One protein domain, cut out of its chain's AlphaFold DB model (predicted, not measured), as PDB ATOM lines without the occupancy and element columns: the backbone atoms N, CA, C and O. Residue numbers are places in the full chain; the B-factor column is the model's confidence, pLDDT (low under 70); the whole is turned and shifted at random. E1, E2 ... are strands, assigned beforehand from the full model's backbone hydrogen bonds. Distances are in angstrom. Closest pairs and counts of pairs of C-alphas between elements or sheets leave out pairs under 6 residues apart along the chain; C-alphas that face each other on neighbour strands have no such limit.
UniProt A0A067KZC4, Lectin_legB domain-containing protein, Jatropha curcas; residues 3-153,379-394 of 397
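This is residues 3 to 153 and 379 to 394 of the 397 residues of the protein "Lectin_legB domain-containing protein" of Jatropha curcas (UniProt A0A067KZC4). What shape does the backbone make? Two antiparallel sheets of five strands lie face to face as a sandwich, closest where E4 and E7 edge them, and long loops, residues 8 to 33 and 41 to 52, lie over the first sheet's other face. The first sheet runs E4, E3, E2, E1, E8, and the second, twisted, runs E7, E6, E5, E10, E9. What is it made of, and how large is it? The printed part has 167 residues with ten named strands, E1 to E10 in order along the chain, and no named helix; the class is all strand, though 69 residues, under half, are in named strands. It is compact, with a radius of gyration of the C-alphas of 15.6 A and spans of 44 by 35 by 27 A.

How does the first sheet begin? E1, residues 3 to 7, E2, residues 34 to 40, E3, residues 53 to 58, and E4, residues 65 to 68, form a meander, each strand the antiparallel neighbour of the one before. N 5 and O 35 are within hydrogen-bond range at 2.8 A, as are N 38 and O 55 at 3.1 A, and N 54 and O 67 at 2.9 A. On the other side of E1 is E8, residues 125 to 132, an antiparallel edge strand, with N 6 and O 127 at 2.9 A. How is the second sheet joined? E5, residues 81 to 88, E6, residues 93 to 101, and E7, residues 107 to 115, form another meander of two hairpins, with N 84 and O 97 at 2.8 A and N 96 and O 112 at 2.8 A. E10, residues 387 to 393, is antiparallel to E5, with N 83 and O 389 at 2.8 A, and to the edge strand E9, residues 140 to 145, with N 144 and O 390 at 2.9 A. Where do the two sheets come closest? In this sandwich the parts that face each other are 8.9 A centre to centre, and the strands of one sheet stand at 20 degrees to those of the other. The closest C-alphas of E4 and E7 are those of Thr 67 and Leu 112, 6.4 A apart, while E3 and E6 are near each other. E1 and E10 are apart.

Where does the printed part begin? E1 begins with C-alpha 3 at (33.459, 98.897, -12.860) and is 13.9 A long from first to last C-alpha. E2 measures 17.1 A, E3 15.8 A and E4 10.4 A in the same way. How long are the later strands? E5 measures 22.8 A, E6 and E7 26.6 A each, E8 22.3 A and E9 15.2 A. C-alpha 107, where E7 begins, is at (22.577, 80.906, -4.800). E10 measures 19.2 A and ends with C-alpha 393 at (40.209, 84.535, -8.570).

How far does it reach, and where is it cut? The two C-alphas farthest apart, those of Asn 9 and Asn 104, are 45.8 A apart. Residues 154 to 378 are not printed, and C-alphas 153 and 379 are 8.7 A apart across the cut. Which links are long? Of the links that are printed whole, E1 to E2 with 26 residues, E2 to E3 with 12 and E4 to E5 with 12 are long. Where is confidence low? The mean pLDDT of the printed part is 76.0, and 41 residues are under 70, among them residues 11 to 17, 70 to 78 and 379 to 394. E10 has a mean pLDDT of 31.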
ATOM      1  N   PHE A   3      34.035  98.438 -11.589       92.69
ATOM      2  CA  PHE A   3      33.459  98.897 -12.860       92.69
ATOM      3  C   PHE A   3      33.314 100.416 -12.804       92.69
ATOM      4  O   PHE A   3      32.812 100.925 -11.806       92.69
ATOM      5  N   PHE A   4      33.692 101.141 -13.857       90.19
ATOM      6  CA  PHE A   4      33.614 102.603 -13.855       90.19
ATOM      7  C   PHE A   4      33.018 103.206 -15.132       90.19
ATOM      8  O   PHE A   4      33.094 102.645 -16.227       90.19
ATOM      9  N   LEU A   5      32.467 104.404 -14.947       90.62
ATOM     10  CA  LEU A   5      32.129 105.413 -15.943       90.62
ATOM     11  C   LEU A   5      32.985 106.647 -15.632       90.62
ATOM     12  O   LEU A   5      32.920 107.148 -14.514       90.62
ATOM     13  N   SER A   6      33.760 107.167 -16.580       87.69
ATOM     14  CA  SER A   6      34.591 108.363 -16.355       87.69
ATOM     15  C   SER A   6      34.589 109.319 -17.543       87.69
ATOM     16  O   SER A   6      34.227 108.946 -18.658       87.69
ATOM     17  N   SER A   7      34.970 110.579 -17.314       84.00
ATOM     18  CA  SER A   7      35.138 111.567 -18.391       84.00
ATOM     19  C   SER A   7      36.174 111.127 -19.435       84.00
ATOM     20  O   SER A   7      37.144 110.459 -19.086       84.00
ATOM     21  N   GLU A   8      36.049 111.578 -20.686       78.00
ATOM     22  CA  GLU A   8      37.017 111.268 -21.758       78.00
ATOM     23  C   GLU A   8      38.468 111.609 -21.385       78.00
ATOM     24  O   GLU A   8      39.380 110.828 -21.645       78.00
ATOM     25  N   ASN A   9      38.658 112.742 -20.700       76.12
ATOM     26  CA  ASN A   9      39.952 113.252 -20.243       76.12
ATOM     27  C   ASN A   9      40.463 112.582 -18.953       76.12
ATOM     28  O   ASN A   9      41.401 113.093 -18.344       76.12
ATOM     29  N   PHE A  10      39.838 111.489 -18.499       72.69
ATOM     30  CA  PHE A  10      40.277 110.752 -17.319       72.69
ATOM     31  C   PHE A  10      41.660 110.139 -17.576       72.69
ATOM     32  O   PHE A  10      41.794 109.094 -18.211       72.69
ATOM     33  N   THR A  11      42.701 110.809 -17.085       65.62
ATOM     34  CA  THR A  11      44.069 110.293 -17.091       65.62
ATOM     35  C   THR A  11      44.360 109.620 -15.763       65.62
ATOM     36  O   THR A  11      44.181 110.231 -14.706       65.62
ATOM     37  N   LEU A  12      44.886 108.400 -15.823       60.53
ATOM     38  CA  LEU A  12      45.509 107.762 -14.673       60.53
ATOM     39  C   LEU A  12      46.711 108.618 -14.229       60.53
ATOM     40  O   LEU A  12      47.646 108.793 -15.002       60.53
ATOM     41  N   GLY A  13      46.660 109.185 -13.020       51.84
ATOM     42  CA  GLY A  13      47.801 109.860 -12.395       51.84
ATOM     43  C   GLY A  13      48.791 108.860 -11.792       51.84
ATOM     44  O   GLY A  13      48.418 107.745 -11.437       51.84
ATOM     45  N   ASP A  14      50.049 109.261 -11.634       44.66
ATOM     46  CA  ASP A  14      51.175 108.338 -11.398       44.66
ATOM     47  C   ASP A  14      51.218 107.650 -10.011       44.66
ATOM     48  O   ASP A  14      52.169 106.927  -9.705       44.66
ATOM     49  N   HIS A  15      50.217 107.852  -9.143       50.53
ATOM     50  CA  HIS A  15      50.259 107.467  -7.722       50.53
ATOM     51  C   HIS A  15      48.959 106.821  -7.195       50.53
ATOM     52  O   HIS A  15      48.432 107.225  -6.156       50.53
ATOM     53  N   PHE A  16      48.438 105.789  -7.865       57.84
ATOM     54  CA  PHE A  16      47.367 104.959  -7.292       57.84
ATOM     55  C   PHE A  16      47.937 103.815  -6.446       57.84
ATOM     56  O   PHE A  16      48.322 102.768  -6.965       57.84
ATOM     57  N   ALA A  17      47.953 104.005  -5.126       63.19
ATOM     58  CA  ALA A  17      48.107 102.905  -4.179       63.19
ATOM     59  C   ALA A  17      46.923 101.917  -4.286       63.19
ATOM     60  O   ALA A  17      45.873 102.261  -4.828       63.19
ATOM     61  N   GLY A  18      47.071 100.701  -3.742       71.31
ATOM     62  CA  GLY A  18      46.089  99.611  -3.889       71.31
ATOM     63  C   GLY A  18      44.632 100.007  -3.599       71.31
ATOM     64  O   GLY A  18      43.772  99.806  -4.449       71.31
ATOM     65  N   GLY A  19      44.374 100.657  -2.458       73.00
ATOM     66  CA  GLY A  19      43.032 101.130  -2.074       73.00
ATOM     67  C   GLY A  19      42.497 102.315  -2.896       73.00
ATOM     68  O   GLY A  19      41.355 102.711  -2.734       73.00
ATOM     69  N   GLY A  20      43.296 102.893  -3.799       76.12
ATOM     70  CA  GLY A  20      42.822 103.876  -4.779       76.12
ATOM     71  C   GLY A  20      42.122 103.248  -5.991       76.12
ATOM     72  O   GLY A  20      41.631 103.980  -6.851       76.12
ATOM     73  N   LEU A  21      42.129 101.909  -6.101       76.50
ATOM     74  CA  LEU A  21      41.445 101.087  -7.116       76.50
ATOM     75  C   LEU A  21      41.731 101.468  -8.585       76.50
ATOM     76  O   LEU A  21      41.013 101.051  -9.497       76.50
ATOM     77  N   GLY A  22      42.793 102.241  -8.831       74.25
ATOM     78  CA  GLY A  22      43.104 102.836 -10.135       74.25
ATOM     79  C   GLY A  22      42.169 103.982 -10.550       74.25
ATOM     80  O   GLY A  22      42.084 104.267 -11.741       74.25
ATOM     81  N   LEU A  23      41.446 104.609  -9.612       75.19
ATOM     82  CA  LEU A  23      40.437 105.643  -9.891       75.19
ATOM     83  C   LEU A  23      40.662 106.971  -9.155       75.19
ATOM     84  O   LEU A  23      40.485 108.036  -9.752       75.19
ATOM     85  N   ALA A  24      41.053 106.934  -7.879       76.31
ATOM     86  CA  ALA A  24      41.284 108.135  -7.073       76.31
ATOM     87  C   ALA A  24      42.431 107.955  -6.068       76.31
ATOM     88  O   ALA A  24      42.897 106.847  -5.810       76.31
ATOM     89  N   ILE A  25      42.887 109.068  -5.494       73.88
ATOM     90  CA  ILE A  25      43.915 109.085  -4.449       73.88
ATOM     91  C   ILE A  25      43.213 109.061  -3.088       73.88
ATOM     92  O   ILE A  25      42.929 110.115  -2.525       73.88
ATOM     93  N   GLU A  26      42.948 107.863  -2.564       73.06
ATOM     94  CA  GLU A  26      42.452 107.633  -1.195       73.06
ATOM     95  C   GLU A  26      41.318 108.608  -0.783       73.06
ATOM     96  O   GLU A  26      40.304 108.725  -1.465       73.06
ATOM     97  N   ASN A  27      41.505 109.366   0.303       67.94
ATOM     98  CA  ASN A  27      40.545 110.333   0.848       67.94
ATOM     99  C   ASN A  27      40.375 111.634   0.025       67.94
ATOM    100  O   ASN A  27      39.877 112.627   0.558       67.94
ATOM    101  N   GLN A  28      40.823 111.689  -1.233       78.06
ATOM    102  CA  GLN A  28      40.735 112.884  -2.078       78.06
ATOM    103  C   GLN A  28      39.672 112.739  -3.168       78.06
ATOM    104  O   GLN A  28      39.603 111.730  -3.872       78.06
ATOM    105  N   THR A  29      38.900 113.806  -3.385       83.00
ATOM    106  CA  THR A  29      38.077 113.932  -4.591       83.00
ATOM    107  C   THR A  29      38.979 113.956  -5.827       83.00
ATOM    108  O   THR A  29      39.903 114.765  -5.918       83.00
ATOM    109  N   SER A  30      38.708 113.080  -6.792       82.50
ATOM    110  CA  SER A  30      39.424 113.034  -8.059       82.50
ATOM    111  C   SER A  30      39.223 114.315  -8.865       82.50
ATOM    112  O   SER A  30      38.137 114.892  -8.928       82.50
ATOM    113  N   LYS A  31      40.297 114.719  -9.544       80.88
ATOM    114  CA  LYS A  31      40.319 115.828 -10.503       80.88
ATOM    115  C   LYS A  31      39.417 115.573 -11.720       80.88
ATOM    116  O   LYS A  31      38.968 116.528 -12.351       80.88
ATOM    117  N   TYR A  32      39.191 114.307 -12.071       84.00
ATOM    118  CA  TYR A  32      38.424 113.904 -13.247       84.00
ATOM    119  C   TYR A  32      37.130 113.213 -12.818       84.00
ATOM    120  O   TYR A  32      37.203 112.275 -12.020       84.00
ATOM    121  N   PRO A  33      35.960 113.626 -13.339       88.94
ATOM    122  CA  PRO A  33      34.708 113.051 -12.886       88.94
ATOM    123  C   PRO A  33      34.581 111.567 -13.234       88.94
ATOM    124  O   PRO A  33      34.834 111.161 -14.376       88.94
ATOM    125  N   PHE A  34      34.156 110.775 -12.253       89.94
ATOM    126  CA  PHE A  34      33.860 109.359 -12.406       89.94
ATOM    127  C   PHE A  34      32.706 108.920 -11.498       89.94
ATOM    128  O   PHE A  34      32.494 109.473 -10.419       89.94
ATOM    129  N   LEU A  35      31.993 107.882 -11.932       93.94
ATOM    130  CA  LEU A  35      31.181 107.039 -11.066       93.94
ATOM    131  C   LEU A  35      31.703 105.609 -11.161       93.94
ATOM    132  O   LEU A  35      31.977 105.127 -12.262       93.94
ATOM    133  N   ALA A  36      31.797 104.927 -10.029       93.19
ATOM    134  CA  ALA A  36      32.235 103.543  -9.959       93.19
ATOM    135  C   ALA A  36      31.278 102.659  -9.153       93.19
ATOM    136  O   ALA A  36      30.458 103.130  -8.366       93.19
ATOM    137  N   VAL A  37      31.378 101.359  -9.417       95.38
ATOM    138  CA  VAL A  37      30.826 100.283  -8.599       95.38
ATOM    139  C   VAL A  37      31.996  99.396  -8.209       95.38
ATOM    140  O   VAL A  37      32.515  98.643  -9.045       95.38
ATOM    141  N   GLU A  38      32.441  99.529  -6.968       92.12
ATOM    142  CA  GLU A  38      33.550  98.760  -6.421       92.12
ATOM    143  C   GLU A  38      33.078  97.454  -5.781       92.12
ATOM    144  O   GLU A  38      32.014  97.363  -5.171       92.12
ATOM    145  N   PHE A  39      33.903  96.427  -5.946       89.12
ATOM    146  CA  PHE A  39      33.853  95.168  -5.218       89.12
ATOM    147  C   PHE A  39      35.155  95.108  -4.430       89.12
ATOM    148  O   PHE A  39      36.196  94.714  -4.986       89.12
ATOM    149  N   ASP A  40      35.098  95.584  -3.188       86.44
ATOM    150  CA  ASP A  40      36.261  95.726  -2.324       86.44
ATOM    151  C   ASP A  40      36.418  94.515  -1.396       86.44
ATOM    152  O   ASP A  40      35.475  93.969  -0.814       86.44
ATOM    153  N   THR A  41      37.658  94.066  -1.311       82.62
ATOM    154  CA  THR A  41      38.153  92.879  -0.621       82.62
ATOM    155  C   THR A  41      39.070  93.249   0.548       82.62
ATOM    156  O   THR A  41      39.388  92.367   1.357       82.62
ATOM    157  N   PHE A  42      39.508  94.513   0.647       81.44
ATOM    158  CA  PHE A  42      40.519  94.967   1.591       81.44
ATOM    159  C   PHE A  42      40.113  96.258   2.308       81.44
ATOM    160  O   PHE A  42      40.254  97.353   1.792       81.44
ATOM    161  N   ARG A  43      39.747  96.119   3.583       86.25
ATOM    162  CA  ARG A  43      39.388  97.248   4.444       86.25
ATOM    163  C   ARG A  43      40.531  98.254   4.683       86.25
ATOM    164  O   ARG A  43      41.414  98.023   5.519       86.25
ATOM    165  N   ASN A  44      40.437  99.400   4.028       86.50
ATOM    166  CA  ASN A  44      41.126 100.658   4.275       86.50
ATOM    167  C   ASN A  44      40.510 101.449   5.460       86.50
ATOM    168  O   ASN A  44      39.670 100.960   6.215       86.50
ATOM    169  N   SER A  45      41.002 102.670   5.713       88.44
ATOM    170  CA  SER A  45      40.604 103.490   6.873       88.44
ATOM    171  C   SER A  45      39.312 104.291   6.681       88.44
ATOM    172  O   SER A  45      38.732 104.727   7.676       88.44
ATOM    173  N   TRP A  46      38.882 104.492   5.434       87.00
ATOM    174  CA  TRP A  46      37.641 105.181   5.060       87.00
ATOM    175  C   TRP A  46      36.434 104.239   4.943       87.00
ATOM    176  O   TRP A  46      35.296 104.704   4.950       87.00
ATOM    177  N   ASP A  47      36.685 102.934   4.892       89.06
ATOM    178  CA  ASP A  47      35.680 101.906   4.644       89.06
ATOM    179  C   ASP A  47      34.725 101.668   5.821       89.06
ATOM    180  O   ASP A  47      35.052 101.965   6.984       89.06
ATOM    181  N   PRO A  48      33.558 101.045   5.555       85.62
ATOM    182  CA  PRO A  48      32.669 100.548   6.598       85.62
ATOM    183  C   PRO A  48      33.370  99.635   7.626       85.62
ATOM    184  O   PRO A  48      34.522  99.212   7.510       85.62
ATOM    185  N   SER A  49      32.661  99.314   8.711       79.44
ATOM    186  CA  SER A  49      33.170  98.401   9.748       79.44
ATOM    187  C   SER A  49      33.331  96.949   9.278       79.44
ATOM    188  O   SER A  49      34.020  96.167   9.937       79.44
ATOM    189  N   SER A  50      32.681  96.580   8.174       74.62
ATOM    190  CA  SER A  50      32.858  95.306   7.483       74.62
ATOM    191  C   SER A  50      34.229  95.224   6.804       74.62
ATOM    192  O   SER A  50      34.941  96.212   6.659       74.62
ATOM    193  N   ARG A  51      34.662  94.005   6.463       73.25
ATOM    194  CA  ARG A  51      35.976  93.778   5.834       73.25
ATOM    195  C   ARG A  51      35.967  93.848   4.310       73.25
ATOM    196  O   ARG A  51      37.043  93.912   3.727       73.25
ATOM    197  N   GLN A  52      34.787  93.688   3.723       84.44
ATOM    198  CA  GLN A  52      34.549  93.539   2.297       84.44
ATOM    199  C   GLN A  52      33.133  94.037   2.015       84.44
ATOM    200  O   GLN A  52      32.194  93.677   2.742       84.44
ATOM    201  N   HIS A  53      32.976  94.823   0.963       89.06
ATOM    202  CA  HIS A  53      31.725  95.486   0.627       89.06
ATOM    203  C   HIS A  53      31.603  95.682  -0.884       89.06
ATOM    204  O   HIS A  53      32.576  95.610  -1.633       89.06
ATOM    205  N   VAL A  54      30.372  95.920  -1.326       92.00
ATOM    206  CA  VAL A  54      30.099  96.495  -2.644       92.00
ATOM    207  C   VAL A  54      29.753  97.960  -2.432       92.00
ATOM    208  O   VAL A  54      28.861  98.261  -1.635       92.00
ATOM    209  N   GLY A  55      30.469  98.853  -3.109       94.38
ATOM    210  CA  GLY A  55      30.342 100.305  -2.988       94.38
ATOM    211  C   GLY A  55      29.832 100.961  -4.270       94.38
ATOM    212  O   GLY A  55      29.946 100.405  -5.365       94.38
ATOM    213  N   ILE A  56      29.227 102.142  -4.131       96.06
ATOM    214  CA  ILE A  56      28.954 103.060  -5.245       96.06
ATOM    215  C   ILE A  56      29.688 104.367  -4.971       96.06
ATOM    216  O   ILE A  56      29.407 105.056  -3.987       96.06
ATOM    217  N   ASP A  57      30.580 104.712  -5.889       94.44
ATOM    218  CA  ASP A  57      31.597 105.743  -5.719       94.44
ATOM    219  C   ASP A  57      31.325 106.899  -6.670       94.44
ATOM    220  O   ASP A  57      31.081 106.675  -7.858       94.44
ATOM    221  N   ILE A  58      31.401 108.139  -6.189       94.56
ATOM    222  CA  ILE A  58      31.258 109.326  -7.037       94.56
ATOM    223  C   ILE A  58      32.415 110.274  -6.770       94.56
ATOM    224  O   ILE A  58      32.504 110.908  -5.719       94.56
ATOM    225  N   ASN A  59      33.300 110.393  -7.760       91.44
ATOM    226  CA  ASN A  59      34.497 111.235  -7.731       91.44
ATOM    227  C   ASN A  59      35.458 110.958  -6.550       91.44
ATOM    228  O   ASN A  59      36.346 111.765  -6.309       91.44
ATOM    229  N   SER A  60      35.304 109.863  -5.805       90.25
ATOM    230  CA  SER A  60      36.026 109.535  -4.564       90.25
ATOM    231  C   SER A  60      35.909 108.030  -4.311       90.25
ATOM    232  O   SER A  60      34.825 107.505  -4.530       90.25
ATOM    233  N   VAL A  61      36.964 107.355  -3.829       87.88
ATOM    234  CA  VAL A  61      36.899 105.930  -3.406       87.88
ATOM    235  C   VAL A  61      36.283 105.732  -2.015       87.88
ATOM    236  O   VAL A  61      36.054 104.617  -1.582       87.88
ATOM    237  N   ASN A  62      35.974 106.813  -1.296       91.25
ATOM    238  CA  ASN A  62      35.043 106.733  -0.174       91.25
ATOM    239  C   ASN A  62      33.609 106.708  -0.735       91.25
ATOM    240  O   ASN A  62      33.118 107.752  -1.183       91.25
ATOM    241  N   SER A  63      32.989 105.523  -0.762       93.38
ATOM    242  CA  SER A  63      31.679 105.286  -1.378       93.38
ATOM    243  C   SER A  63      30.544 106.107  -0.762       93.38
ATOM    244  O   SER A  63      30.416 106.257   0.454       93.38
ATOM    245  N   ASN A  64      29.610 106.543  -1.605       94.31
ATOM    246  CA  ASN A  64      28.385 107.224  -1.185       94.31
ATOM    247  C   ASN A  64      27.385 106.297  -0.480       94.31
ATOM    248  O   ASN A  64      26.590 106.753   0.345       94.31
ATOM    249  N   ILE A  65      27.387 105.016  -0.842       95.88
ATOM    250  CA  ILE A  65      26.617 103.958  -0.191       95.88
ATOM    251  C   ILE A  65      27.345 102.627  -0.386       95.88
ATOM    252  O   ILE A  65      27.921 102.379  -1.445       95.88
ATOM    253  N   THR A  66      27.285 101.767   0.626       94.19
ATOM    254  CA  THR A  66      27.861 100.420   0.599       94.19
ATOM    255  C   THR A  66      26.834  99.374   1.020       94.19
ATOM    256  O   THR A  66      25.840  99.670   1.690       94.19
ATOM    257  N   THR A  67      27.074  98.122   0.638       92.00
ATOM    258  CA  THR A  67      26.460  96.956   1.278       92.00
ATOM    259  C   THR A  67      27.535  95.935   1.629       92.00
ATOM    260  O   THR A  67      28.426  95.651   0.828       92.00
ATOM    261  N   ASP A  68      27.454  95.388   2.840       87.62
ATOM    262  CA  ASP A  68      28.338  94.320   3.301       87.62
ATOM    263  C   ASP A  68      28.169  93.066   2.442       87.62
ATOM    264  O   ASP A  68      27.045  92.669   2.120       87.62
ATOM    265  N   TRP A  69      29.269  92.368   2.161       77.62
ATOM    266  CA  TRP A  69      29.195  91.052   1.534       77.62
ATOM    267  C   TRP A  69      28.632  90.032   2.535       77.62
ATOM    268  O   TRP A  69      29.322  89.641   3.485       77.62
ATOM    269  N   SER A  70      27.382  89.590   2.367       65.88
ATOM    270  CA  SER A  70      26.687  88.810   3.410       65.88
ATOM    271  C   SER A  70      27.277  87.410   3.625       65.88
ATOM    272  O   SER A  70      27.135  86.843   4.709       65.88
ATOM    273  N   TRP A  71      28.015  86.888   2.640       65.50
ATOM    274  CA  TRP A  71      28.739  85.612   2.692       65.50
ATOM    275  C   TRP A  71      30.246  85.732   2.995       65.50
ATOM    276  O   TRP A  71      30.943  84.716   3.035       65.50
ATOM    277  N   SER A  72      30.759  86.930   3.312       52.41
ATOM    278  CA  SER A  72      32.178  87.185   3.670       52.41
ATOM    279  C   SER A  72      32.742  86.314   4.807       52.41
ATOM    280  O   SER A  72      33.955  86.199   4.965       52.41
ATOM    281  N   LYS A  73      31.881  85.681   5.615       51.91
ATOM    282  CA  LYS A  73      32.281  84.761   6.696       51.91
ATOM    283  C   LYS A  73      32.510  83.309   6.254       51.91
ATOM    284  O   LYS A  73      32.923  82.512   7.092       51.91
ATOM    285  N   GLY A  74      32.230  82.961   4.997       43.44
ATOM    286  CA  GLY A  74      32.350  81.590   4.483       43.44
ATOM    287  C   GLY A  74      32.950  81.454   3.082       43.44
ATOM    288  O   GLY A  74      33.167  80.328   2.653       43.44
ATOM    289  N   MET A  75      33.228  82.559   2.383       49.72
ATOM    290  CA  MET A  75      33.744  82.524   1.012       49.72
ATOM    291  C   MET A  75      35.122  81.849   0.943       49.72
ATOM    292  O   MET A  75      36.111  82.377   1.455       49.72
ATOM    293  N   GLU A  76      35.183  80.685   0.298       52.56
ATOM    294  CA  GLU A  76      36.444  80.016  -0.023       52.56
ATOM    295  C   GLU A  76      37.177  80.729  -1.172       52.56
ATOM    296  O   GLU A  76      36.573  81.350  -2.057       52.56
ATOM    297  N   ASP A  77      38.506  80.634  -1.146       58.75
ATOM    298  CA  ASP A  77      39.424  81.277  -2.086       58.75
ATOM    299  C   ASP A  77      39.150  80.773  -3.525       58.75
ATOM    300  O   ASP A  77      39.514  79.652  -3.881       58.75
ATOM    301  N   GLY A  78      38.461  81.569  -4.355       59.69
ATOM    302  CA  GLY A  78      38.183  81.228  -5.764       59.69
ATOM    303  C   GLY A  78      36.716  80.995  -6.176       59.69
ATOM    304  O   GLY A  78      36.467  80.684  -7.343       59.69
ATOM    305  N   GLN A  79      35.735  81.200  -5.293       70.88
ATOM    306  CA  GLN A  79      34.295  81.116  -5.612       70.88
ATOM    307  C   GLN A  79      33.795  82.259  -6.519       70.88
ATOM    308  O   GLN A  79      34.072  83.417  -6.235       70.88
ATOM    309  N   LYS A  80      33.029  81.968  -7.587       75.75
ATOM    310  CA  LYS A  80      32.601  82.964  -8.600       75.75
ATOM    311  C   LYS A  80      31.383  83.807  -8.210       75.75
ATOM    312  O   LYS A  80      30.444  83.308  -7.595       75.75
ATOM    313  N   VAL A  81      31.383  85.060  -8.675       79.56
ATOM    314  CA  VAL A  81      30.328  86.063  -8.459       79.56
ATOM    315  C   VAL A  81      29.832  86.569  -9.806       79.56
ATOM    316  O   VAL A  81      30.638  86.932 -10.664       79.56
ATOM    317  N   ASN A  82      28.514  86.624  -9.983       85.81
ATOM    318  CA  ASN A  82      27.889  87.379 -11.062       85.81
ATOM    319  C   ASN A  82      27.475  88.751 -10.528       85.81
ATOM    320  O   ASN A  82      26.872  88.814  -9.464       85.81
ATOM    321  N   ALA A  83      27.702  89.833 -11.264       89.50
ATOM    322  CA  ALA A  83      27.053  91.117 -11.003       89.50
ATOM    323  C   ALA A  83      26.208  91.556 -12.202       89.50
ATOM    324  O   ALA A  83      26.475  91.164 -13.335       89.50
ATOM    325  N   SER A  84      25.185  92.366 -11.939       89.75
ATOM    326  CA  SER A  84      24.311  93.017 -12.910       89.75
ATOM    327  C   SER A  84      24.113  94.475 -12.504       89.75
ATOM    328  O   SER A  84      23.252  94.789 -11.679       89.75
ATOM    329  N   ILE A  85      24.890  95.371 -13.113       92.38
ATOM    330  CA  ILE A  85      24.769  96.822 -12.908       92.38
ATOM    331  C   ILE A  85      23.735  97.378 -13.889       92.38
ATOM    332  O   ILE A  85      23.899  97.247 -15.105       92.38
ATOM    333  N   THR A  86      22.687  98.010 -13.359       89.88
ATOM    334  CA  THR A  86      21.570  98.576 -14.121       89.88
ATOM    335  C   THR A  86      21.296 100.009 -13.699       89.88
ATOM    336  O   THR A  86      21.069 100.281 -12.527       89.88
ATOM    337  N   TYR A  87      21.241 100.923 -14.665       89.06
ATOM    338  CA  TYR A  87      20.739 102.281 -14.452       89.06
ATOM    339  C   TYR A  87      19.367 102.439 -15.110       89.06
ATOM    340  O   TYR A  87      19.205 102.055 -16.267       89.06
ATOM    341  N   ASP A  88      18.400 103.028 -14.409       86.00
ATOM    342  CA  ASP A  88      17.148 103.524 -14.985       86.00
ATOM    343  C   ASP A  88      17.139 105.052 -14.903       86.00
ATOM    344  O   ASP A  88      17.009 105.624 -13.822       86.00
ATOM    345  N   SER A  89      17.261 105.743 -16.042       83.75
ATOM    346  CA  SER A  89      17.275 107.215 -16.043       83.75
ATOM    347  C   SER A  89      15.901 107.861 -15.841       83.75
ATOM    348  O   SER A  89      15.848 109.079 -15.681       83.75
ATOM    349  N   THR A  90      14.805 107.105 -15.907       86.12
ATOM    350  CA  THR A  90      13.454 107.618 -15.622       86.12
ATOM    351  C   THR A  90      13.305 107.807 -14.121       86.12
ATOM    352  O   THR A  90      12.810 108.830 -13.662       86.12
ATOM    353  N   LEU A  91      13.789 106.815 -13.369       89.12
ATOM    354  CA  LEU A  91      13.843 106.826 -11.909       89.12
ATOM    355  C   LEU A  91      15.100 107.519 -11.364       89.12
ATOM    356  O   LEU A  91      15.138 107.821 -10.179       89.12
ATOM    357  N   LYS A  92      16.105 107.764 -12.219       91.12
ATOM    358  CA  LYS A  92      17.457 108.221 -11.846       91.12
ATOM    359  C   LYS A  92      18.082 107.294 -10.799       91.12
ATOM    360  O   LYS A  92      18.527 107.730  -9.746       91.12
ATOM    361  N   ARG A  93      18.046 105.990 -11.074       92.00
ATOM    362  CA  ARG A  93      18.369 104.933 -10.111       92.00
ATOM    363  C   ARG A  93      19.439 104.010 -10.656       92.00
ATOM    364  O   ARG A  93      19.253 103.435 -11.725       92.00
ATOM    365  N   LEU A  94      20.520 103.839  -9.905       93.44
ATOM    366  CA  LEU A  94      21.523 102.805 -10.112       93.44
ATOM    367  C   LEU A  94      21.212 101.620  -9.186       93.44
ATOM    368  O   LEU A  94      21.060 101.788  -7.980       93.44
ATOM    369  N   THR A  95      21.115 100.424  -9.754       94.75
ATOM    370  CA  THR A  95      20.937  99.155  -9.045       94.75
ATOM    371  C   THR A  95      22.102  98.237  -9.389       94.75
ATOM    372  O   THR A  95      22.356  97.969 -10.564       94.75
ATOM    373  N   VAL A  96      22.775  97.721  -8.370       95.12
ATOM    374  CA  VAL A  96      23.807  96.689  -8.478       95.12
ATOM    375  C   VAL A  96      23.241  95.423  -7.845       95.12
ATOM    376  O   VAL A  96      23.206  95.309  -6.622       95.12
ATOM    377  N   SER A  97      22.765  94.490  -8.670       91.75
ATOM    378  CA  SER A  97      22.473  93.115  -8.234       91.75
ATOM    379  C   SER A  97      23.764  92.308  -8.316       91.75
ATOM    380  O   SER A  97      24.526  92.478  -9.271       91.75
ATOM    381  N   PHE A  98      24.037  91.445  -7.346       89.62
ATOM    382  CA  PHE A  98      25.159  90.518  -7.411       89.62
ATOM    383  C   PHE A  98      24.845  89.203  -6.702       89.62
ATOM    384  O   PHE A  98      24.199  89.174  -5.655       89.62
ATOM    385  N   THR A  99      25.299  88.101  -7.295       86.06
ATOM    386  CA  THR A  99      25.034  86.744  -6.828       86.06
ATOM    387  C   THR A  99      26.310  85.933  -6.694       86.06
ATOM    388  O   THR A  99      27.199  86.009  -7.542       86.06
ATOM    389  N   ALA A 100      26.381  85.116  -5.651       79.31
ATOM    390  CA  ALA A 100      27.371  84.056  -5.508       79.31
ATOM    391  C   ALA A 100      26.670  82.764  -5.103       79.31
ATOM    392  O   ALA A 100      25.584  82.783  -4.527       79.31
ATOM    393  N   PHE A 101      27.315  81.637  -5.370       73.25
ATOM    394  CA  PHE A 101      26.966  80.400  -4.683       73.25
ATOM    395  C   PHE A 101      27.552  80.440  -3.271       73.25
ATOM    396  O   PHE A 101      28.599  81.038  -3.063       73.25
ATOM    397  N   SER A 102      26.887  79.814  -2.308       69.12
ATOM    398  CA  SER A 102      27.472  79.485  -1.008       69.12
ATOM    399  C   SER A 102      28.214  78.148  -1.080       69.12
ATOM    400  O   SER A 102      28.127  77.426  -2.072       69.12
ATOM    401  N   ASN A 103      28.893  77.760   0.000       68.06
ATOM    402  CA  ASN A 103      29.577  76.461   0.087       68.06
ATOM    403  C   ASN A 103      28.592  75.268   0.109       68.06
ATOM    404  O   ASN A 103      29.017  74.123   0.012       68.06
ATOM    405  N   ASN A 104      27.283  75.537   0.220       71.56
ATOM    406  CA  ASN A 104      26.200  74.554   0.129       71.56
ATOM    407  C   ASN A 104      25.516  74.555  -1.260       71.56
ATOM    408  O   ASN A 104      24.384  74.091  -1.375       71.56
ATOM    409  N   ASP A 105      26.141  75.155  -2.283       70.88
ATOM    410  CA  ASP A 105      25.590  75.397  -3.631       70.88
ATOM    411  C   ASP A 105      24.291  76.240  -3.677       70.88
ATOM    412  O   ASP A 105      23.653  76.379  -4.722       70.88
ATOM    413  N   GLU A 106      23.900  76.873  -2.566       78.25
ATOM    414  CA  GLU A 106      22.765  77.805  -2.528       78.25
ATOM    415  C   GLU A 106      23.152  79.143  -3.172       78.25
ATOM    416  O   GLU A 106      24.140  79.758  -2.768       78.25
ATOM    417  N   LEU A 107      22.378  79.607  -4.157       80.44
ATOM    418  CA  LEU A 107      22.577  80.906  -4.800       80.44
ATOM    419  C   LEU A 107      22.087  82.033  -3.881       80.44
ATOM    420  O   LEU A 107      20.884  82.196  -3.684       80.44
ATOM    421  N   ILE A 108      23.009  82.844  -3.370       82.56
ATOM    422  CA  ILE A 108      22.699  84.049  -2.599       82.56
ATOM    423  C   ILE A 108      22.682  85.242  -3.555       82.56
ATOM    424  O   ILE A 108      23.644  85.460  -4.289       82.56
ATOM    425  N   GLU A 109      21.608  86.034  -3.525       87.31
ATOM    426  CA  GLU A 109      21.509  87.318  -4.224       87.31
ATOM    427  C   GLU A 109      21.503  88.483  -3.226       87.31
ATOM    428  O   GLU A 109      20.763  88.483  -2.242       87.31
ATOM    429  N   GLN A 110      22.306  89.507  -3.512       89.44
ATOM    430  CA  GLN A 110      22.289  90.801  -2.839       89.44
ATOM    431  C   GLN A 110      22.067  91.926  -3.850       89.44
ATOM    432  O   GLN A 110      22.357  91.799  -5.038       89.44
ATOM    433  N   ASN A 111      21.529  93.043  -3.362       93.00
ATOM    434  CA  ASN A 111      21.200  94.209  -4.168       93.00
ATOM    435  C   ASN A 111      21.598  95.493  -3.429       93.00
ATOM    436  O   ASN A 111      21.230  95.677  -2.270       93.00
ATOM    437  N   LEU A 112      22.289  96.396  -4.124       94.56
ATOM    438  CA  LEU A 112      22.578  97.763  -3.691       94.56
ATOM    439  C   LEU A 112      21.848  98.738  -4.622       94.56
ATOM    440  O   LEU A 112      21.903  98.590  -5.842       94.56
ATOM    441  N   ILE A 113      21.131  99.714  -4.063       96.56
ATOM    442  CA  ILE A 113      20.328 100.679  -4.827       96.56
ATOM    443  C   ILE A 113      20.716 102.091  -4.400       96.56
ATOM    444  O   ILE A 113      20.739 102.391  -3.210       96.56
ATOM    445  N   TYR A 114      20.976 102.957  -5.378       97.31
ATOM    446  CA  TYR A 114      21.329 104.353  -5.162       97.31
ATOM    447  C   TYR A 114      20.602 105.260  -6.159       97.31
ATOM    448  O   TYR A 114      20.700 105.071  -7.373       97.31
ATOM    449  N   ASP A 115      19.861 106.242  -5.647       96.81
ATOM    450  CA  ASP A 115      19.178 107.238  -6.473       96.81
ATOM    451  C   ASP A 115      20.154 108.383  -6.783       96.81
ATOM    452  O   ASP A 115      20.530 109.163  -5.912       96.81
ATOM    453  N   VAL A 116      20.592 108.448  -8.042       91.56
ATOM    454  CA  VAL A 116      21.618 109.357  -8.561       91.56
ATOM    455  C   VAL A 116      21.257 109.815  -9.972       91.56
ATOM    456  O   VAL A 116      21.035 109.005 -10.873       91.56
ATOM    457  N   ASP A 117      21.251 111.128 -10.212       91.75
ATOM    458  CA  ASP A 117      21.228 111.643 -11.579       91.75
ATOM    459  C   ASP A 117      22.649 111.632 -12.146       91.75
ATOM    460  O   ASP A 117      23.477 112.486 -11.833       91.75
ATOM    461  N   LEU A 118      22.946 110.675 -13.025       87.50
ATOM    462  CA  LEU A 118      24.261 110.587 -13.671       87.50
ATOM    463  C   LEU A 118      24.641 111.853 -14.474       87.50
ATOM    464  O   LEU A 118      25.751 111.934 -14.989       87.50
ATOM    465  N   ARG A 119      23.723 112.803 -14.712       86.00
ATOM    466  CA  ARG A 119      24.008 114.070 -15.416       86.00
ATOM    467  C   ARG A 119      24.663 115.119 -14.516       86.00
ATOM    468  O   ARG A 119      25.326 116.004 -15.040       86.00
ATOM    469  N   ASP A 120      24.512 114.992 -13.201       91.44
ATOM    470  CA  ASP A 120      25.063 115.949 -12.234       91.44
ATOM    471  C   ASP A 120      26.570 115.711 -12.000       91.44
ATOM    472  O   ASP A 120      27.275 116.596 -11.521       91.44
ATOM    473  N   TYR A 121      27.069 114.525 -12.378       90.25
ATOM    474  CA  TYR A 121      28.433 114.062 -12.087       90.25
ATOM    475  C   TYR A 121      29.253 113.652 -13.313       90.25
ATOM    476  O   TYR A 121      30.476 113.679 -13.243       90.25
ATOM    477  N   LEU A 122      28.629 113.260 -14.429       87.62
ATOM    478  CA  LEU A 122      29.341 112.766 -15.613       87.62
ATOM    479  C   LEU A 122      28.989 113.580 -16.868       87.62
ATOM    480  O   LEU A 122      27.807 113.874 -17.076       87.62
ATOM    481  N   PRO A 123      29.977 113.875 -17.737       84.06
ATOM    482  CA  PRO A 123      29.751 114.548 -19.017       84.06
ATOM    483  C   PRO A 123      28.915 113.703 -19.997       84.06
ATOM    484  O   PRO A 123      28.572 112.549 -19.734       84.06
ATOM    485  N   GLU A 124      28.588 114.299 -21.151       79.25
ATOM    486  CA  GLU A 124      27.873 113.616 -22.240       79.25
ATOM    487  C   GLU A 124      28.639 112.369 -22.721       79.25
ATOM    488  O   GLU A 124      28.061 111.294 -22.833       79.25
ATOM    489  N   TRP A 125      29.946 112.481 -22.951       77.38
ATOM    490  CA  TRP A 125      30.778 111.374 -23.428       77.38
ATOM    491  C   TRP A 125      31.572 110.751 -22.286       77.38
ATOM    492  O   TRP A 125      32.174 111.462 -21.481       77.38
ATOM    493  N   VAL A 126      31.553 109.419 -22.202       84.88
ATOM    494  CA  VAL A 126      32.146 108.680 -21.083       84.88
ATOM    495  C   VAL A 126      32.923 107.458 -21.556       84.88
ATOM    496  O   VAL A 126      32.492 106.698 -22.425       84.88
ATOM    497  N   ASN A 127      34.066 107.233 -20.923       84.31
ATOM    498  CA  ASN A 127      34.761 105.961 -20.987       84.31
ATOM    499  C   ASN A 127      34.077 104.994 -20.012       84.31
ATOM    500  O   ASN A 127      33.830 105.357 -18.860       84.31
ATOM    501  N   ILE A 128      33.785 103.772 -20.459       86.75
ATOM    502  CA  ILE A 128      33.397 102.665 -19.573       86.75
ATOM    503  C   ILE A 128      34.554 101.688 -19.446       86.75
ATOM    504  O   ILE A 128      35.305 101.493 -20.402       86.75
ATOM    505  N   GLY A 129      34.689 101.014 -18.313       85.81
ATOM    506  CA  GLY A 129      35.726 100.000 -18.183       85.81
ATOM    507  C   GLY A 129      35.762  99.323 -16.831       85.81
ATOM    508  O   GLY A 129      34.866  99.487 -16.002       85.81
ATOM    509  N   PHE A 130      36.840  98.573 -16.631       87.25
ATOM    510  CA  PHE A 130      37.208  98.041 -15.331       87.25
ATOM    511  C   PHE A 130      38.594  98.526 -14.937       87.25
ATOM    512  O   PHE A 130      39.510  98.574 -15.766       87.25
ATOM    513  N   SER A 131      38.730  98.839 -13.655       85.31
ATOM    514  CA  SER A 131      39.997  99.091 -12.989       85.31
ATOM    515  C   SER A 131      40.183  98.082 -11.857       85.31
ATOM    516  O   SER A 131      39.230  97.533 -11.287       85.31
ATOM    517  N   ALA A 132      41.439  97.796 -11.552       82.06
ATOM    518  CA  ALA A 132      41.808  97.018 -10.390       82.06
ATOM    519  C   ALA A 132      43.234  97.372  -9.971       82.06
ATOM    520  O   ALA A 132      44.094  97.644 -10.814       82.06
ATOM    521  N   ALA A 133      43.482  97.332  -8.668       78.06
ATOM    522  CA  ALA A 133      44.787  97.566  -8.082       78.06
ATOM    523  C   ALA A 133      45.013  96.562  -6.951       78.06
ATOM    524  O   ALA A 133      44.065  96.095  -6.328       78.06
ATOM    525  N   THR A 134      46.274  96.232  -6.697       71.94
ATOM    526  CA  THR A 134      46.700  95.432  -5.545       71.94
ATOM    527  C   THR A 134      47.633  96.271  -4.680       71.94
ATOM    528  O   THR A 134      48.222  97.251  -5.141       71.94
ATOM    529  N   GLY A 135      47.726  95.937  -3.394       71.06
ATOM    530  CA  GLY A 135      48.483  96.712  -2.414       71.06
ATOM    531  C   GLY A 135      49.608  95.897  -1.788       71.06
ATOM    532  O   GLY A 135      50.311  95.139  -2.452       71.06
ATOM    533  N   SER A 136      49.760  96.028  -0.469       67.44
ATOM    534  CA  SER A 136      50.589  95.118   0.334       67.44
ATOM    535  C   SER A 136      49.998  93.703   0.414       67.44
ATOM    536  O   SER A 136      50.722  92.751   0.692       67.44
ATOM    537  N   ALA A 137      48.689  93.567   0.176       66.88
ATOM    538  CA  ALA A 137      48.016  92.300  -0.070       66.88
ATOM    539  C   ALA A 137      47.888  92.062  -1.583       66.88
ATOM    540  O   ALA A 137      47.585  92.987  -2.340       66.88
ATOM    541  N   PHE A 138      48.103  90.813  -2.000       65.88
ATOM    542  CA  PHE A 138      48.003  90.375  -3.390       65.88
ATOM    543  C   PHE A 138      46.772  89.487  -3.589       65.88
ATOM    544  O   PHE A 138      46.521  88.577  -2.799       65.88
ATOM    545  N   GLU A 139      46.056  89.726  -4.680       68.75
ATOM    546  CA  GLU A 139      44.916  88.946  -5.161       68.75
ATOM    547  C   GLU A 139      44.841  89.057  -6.696       68.75
ATOM    548  O   GLU A 139      45.521  89.907  -7.279       68.75
ATOM    549  N   GLN A 140      44.066  88.201  -7.376       70.00
ATOM    550  CA  GLN A 140      43.901  88.292  -8.834       70.00
ATOM    551  C   GLN A 140      42.514  88.807  -9.218       70.00
ATOM    552  O   GLN A 140      41.473  88.335  -8.760       70.00
ATOM    553  N   HIS A 141      42.501  89.752 -10.151       73.75
ATOM    554  CA  HIS A 141      41.291  90.427 -10.591       73.75
ATOM    555  C   HIS A 141      40.844  89.922 -11.969       73.75
ATOM    556  O   HIS A 141      41.046  90.577 -12.988       73.75
ATOM    557  N   ASN A 142      40.227  88.736 -12.000       76.25
ATOM    558  CA  ASN A 142      39.838  88.061 -13.243       76.25
ATOM    559  C   ASN A 142      38.389  88.348 -13.665       76.25
ATOM    560  O   ASN A 142      37.445  87.834 -13.062       76.25
ATOM    561  N   LEU A 143      38.233  89.098 -14.759       79.81
ATOM    562  CA  LEU A 143      36.977  89.256 -15.496       79.81
ATOM    563  C   LEU A 143      36.826  88.119 -16.521       79.81
ATOM    564  O   LEU A 143      37.568  88.066 -17.501       79.81
ATOM    565  N   TYR A 144      35.858  87.221 -16.329       76.81
ATOM    566  CA  TYR A 144      35.603  86.110 -17.256       76.81
ATOM    567  C   TYR A 144      34.723  86.506 -18.442       76.81
ATOM    568  O   TYR A 144      34.955  86.087 -19.574       76.81
ATOM    569  N   SER A 145      33.691  87.303 -18.178       78.31
ATOM    570  CA  SER A 145      32.785  87.821 -19.195       78.31
ATOM    571  C   SER A 145      32.208  89.153 -18.750       78.31
ATOM    572  O   SER A 145      31.939  89.352 -17.566       78.31
ATOM    573  N   TRP A 146      31.970  90.019 -19.730       81.31
ATOM    574  CA  TRP A 146      31.130  91.199 -19.593       81.31
ATOM    575  C   TRP A 146      30.150  91.271 -20.757       81.31
ATOM    576  O   TRP A 146      30.458  90.873 -21.886       81.31
ATOM    577  N   PHE A 147      28.979  91.812 -20.464       81.19
ATOM    578  CA  PHE A 147      28.025  92.313 -21.439       81.19
ATOM    579  C   PHE A 147      27.810  93.799 -21.148       81.19
ATOM    580  O   PHE A 147      27.896  94.206 -19.994       81.19
ATOM    581  N   PHE A 148      27.530  94.612 -22.160       81.75
ATOM    582  CA  PHE A 148      27.121  95.997 -21.960       81.75
ATOM    583  C   PHE A 148      26.080  96.359 -23.012       81.75
ATOM    584  O   PHE A 148      26.205  96.004 -24.184       81.75
ATOM    585  N   THR A 149      25.061  97.091 -22.586       78.56
ATOM    586  CA  THR A 149      24.069  97.701 -23.464       78.56
ATOM    587  C   THR A 149      23.736  99.085 -22.939       78.56
ATOM    588  O   THR A 149      23.733  99.303 -21.730       78.56
ATOM    589  N   SER A 150      23.462 100.012 -23.846       80.25
ATOM    590  CA  SER A 150      22.978 101.356 -23.556       80.25
ATOM    591  C   SER A 150      21.995 101.740 -24.652       80.25
ATOM    592  O   SER A 150      22.297 101.576 -25.835       80.25
ATOM    593  N   ASN A 151      20.833 102.262 -24.280       73.19
ATOM    594  CA  ASN A 151      19.857 102.796 -25.226       73.19
ATOM    595  C   ASN A 151      19.832 104.329 -25.133       73.19
ATOM    596  O   ASN A 151      20.063 104.881 -24.061       73.19
ATOM    597  N   LEU A 152      19.540 105.015 -26.233       68.19
ATOM    598  CA  LEU A 152      19.253 106.443 -26.227       68.19
ATOM    599  C   LEU A 152      17.861 106.643 -26.816       68.19
ATOM    600  O   LEU A 152      17.636 106.324 -27.982       68.19
ATOM    601  N   GLN A 153      16.939 107.197 -26.029       57.34
ATOM    602  CA  GLN A 153      15.703 107.728 -26.591       57.34
ATOM    603  C   GLN A 153      15.978 109.148 -27.068       57.34
ATOM    604  O   GLN A 153      16.091 110.075 -26.260       57.34
ATOM    605  N   ASN A 379      23.904 110.240 -23.797       36.50
ATOM    606  CA  ASN A 379      23.110 111.479 -23.845       36.50
ATOM    607  C   ASN A 379      21.833 111.250 -22.996       36.50
ATOM    608  O   ASN A 379      21.639 110.127 -22.515       36.50
ATOM    609  N   PRO A 380      21.005 112.249 -22.639       32.91
ATOM    610  CA  PRO A 380      20.635 112.423 -21.236       32.91
ATOM    611  C   PRO A 380      19.312 111.734 -20.866       32.91
ATOM    612  O   PRO A 380      18.801 111.957 -19.769       32.91
ATOM    613  N   THR A 381      18.745 110.932 -21.773       31.05
ATOM    614  CA  THR A 381      17.373 110.410 -21.711       31.05
ATOM    615  C   THR A 381      17.308 108.903 -22.003       31.05
ATOM    616  O   THR A 381      17.369 108.444 -23.142       31.05
ATOM    617  N   SER A 382      17.150 108.146 -20.913       39.03
ATOM    618  CA  SER A 382      16.826 106.717 -20.784       39.03
ATOM    619  C   SER A 382      17.812 105.695 -21.360       39.03
ATOM    620  O   SER A 382      17.438 104.827 -22.151       39.03
ATOM    621  N   ALA A 383      19.043 105.705 -20.851       35.59
ATOM    622  CA  ALA A 383      19.936 104.558 -20.975       35.59
ATOM    623  C   ALA A 383      19.648 103.511 -19.891       35.59
ATOM    624  O   ALA A 383      20.043 103.686 -18.739       35.59
ATOM    625  N   LYS A 384      18.977 102.417 -20.282       31.05
ATOM    626  CA  LYS A 384      18.997 101.164 -19.519       31.05
ATOM    627  C   LYS A 384      20.332 100.478 -19.745       31.05
ATOM    628  O   LYS A 384      20.589 100.000 -20.848       31.05
ATOM    629  N   HIS A 385      21.147 100.435 -18.702       38.88
ATOM    630  CA  HIS A 385      22.364  99.631 -18.686       38.88
ATOM    631  C   HIS A 385      22.060  98.238 -18.129       38.88
ATOM    632  O   HIS A 385      21.166  98.097 -17.302       38.88
ATOM    633  N   LYS A 386      22.773  97.212 -18.596       29.33
ATOM    634  CA  LYS A 386      22.856  95.909 -17.926       29.33
ATOM    635  C   LYS A 386      24.260  95.370 -18.141       29.33
ATOM    636  O   LYS A 386      24.634  95.122 -19.288       29.33
ATOM    637  N   VAL A 387      25.014  95.198 -17.059       31.95
ATOM    638  CA  VAL A 387      26.387  94.679 -17.111       31.95
ATOM    639  C   VAL A 387      26.468  93.333 -16.409       31.95
ATOM    640  O   VAL A 387      26.620  93.313 -15.197       31.95
ATOM    641  N   GLU A 388      26.358  92.227 -17.155       28.66
ATOM    642  CA  GLU A 388      26.587  90.870 -16.623       28.66
ATOM    643  C   GLU A 388      28.097  90.628 -16.463       28.66
ATOM    644  O   GLU A 388      28.777  90.285 -17.431       28.66
ATOM    645  N   VAL A 389      28.622  90.846 -15.255       31.97
ATOM    646  CA  VAL A 389      30.032  90.631 -14.884       31.97
ATOM    647  C   VAL A 389      30.168  89.247 -14.264       31.97
ATOM    648  O   VAL A 389      29.564  89.014 -13.227       31.97
ATOM    649  N   LEU A 390      30.981  88.349 -14.826       31.00
ATOM    650  CA  LEU A 390      31.387  87.112 -14.138       31.00
ATOM    651  C   LEU A 390      32.811  87.289 -13.595       31.00
ATOM    652  O   LEU A 390      33.758  87.415 -14.376       31.00
ATOM    653  N   TYR A 391      32.961  87.286 -12.272       33.50
ATOM    654  CA  TYR A 391      34.216  87.522 -11.551       33.50
ATOM    655  C   TYR A 391      34.717  86.254 -10.831       33.50
ATOM    656  O   TYR A 391      33.903  85.431 -10.409       33.50
ATOM    657  N   ILE A 392      36.049  86.110 -10.728       33.38
ATOM    658  CA  ILE A 392      36.863  85.773  -9.527       33.38
ATOM    659  C   ILE A 392      38.203  85.109  -9.905       33.38
ATOM    660  O   ILE A 392      38.257  84.189 -10.716       33.38
ATOM    661  N   ARG A 393      39.281  85.494  -9.207       29.94
ATOM    662  CA  ARG A 393      40.209  84.535  -8.570       29.94
ATOM    663  C   ARG A 393      40.933  85.222  -7.415       29.94
ATOM    664  O   ARG A 393      41.992  85.804  -7.607       29.94
ATOM    665  N   SER A 394      40.427  85.085  -6.197       28.98
ATOM    666  CA  SER A 394      41.353  85.183  -5.072       28.98
ATOM    667  C   SER A 394      42.166  83.881  -5.034       28.98
ATOM    668  O   SER A 394      41.628  82.792  -5.238       28.98
TER     669      SER A 394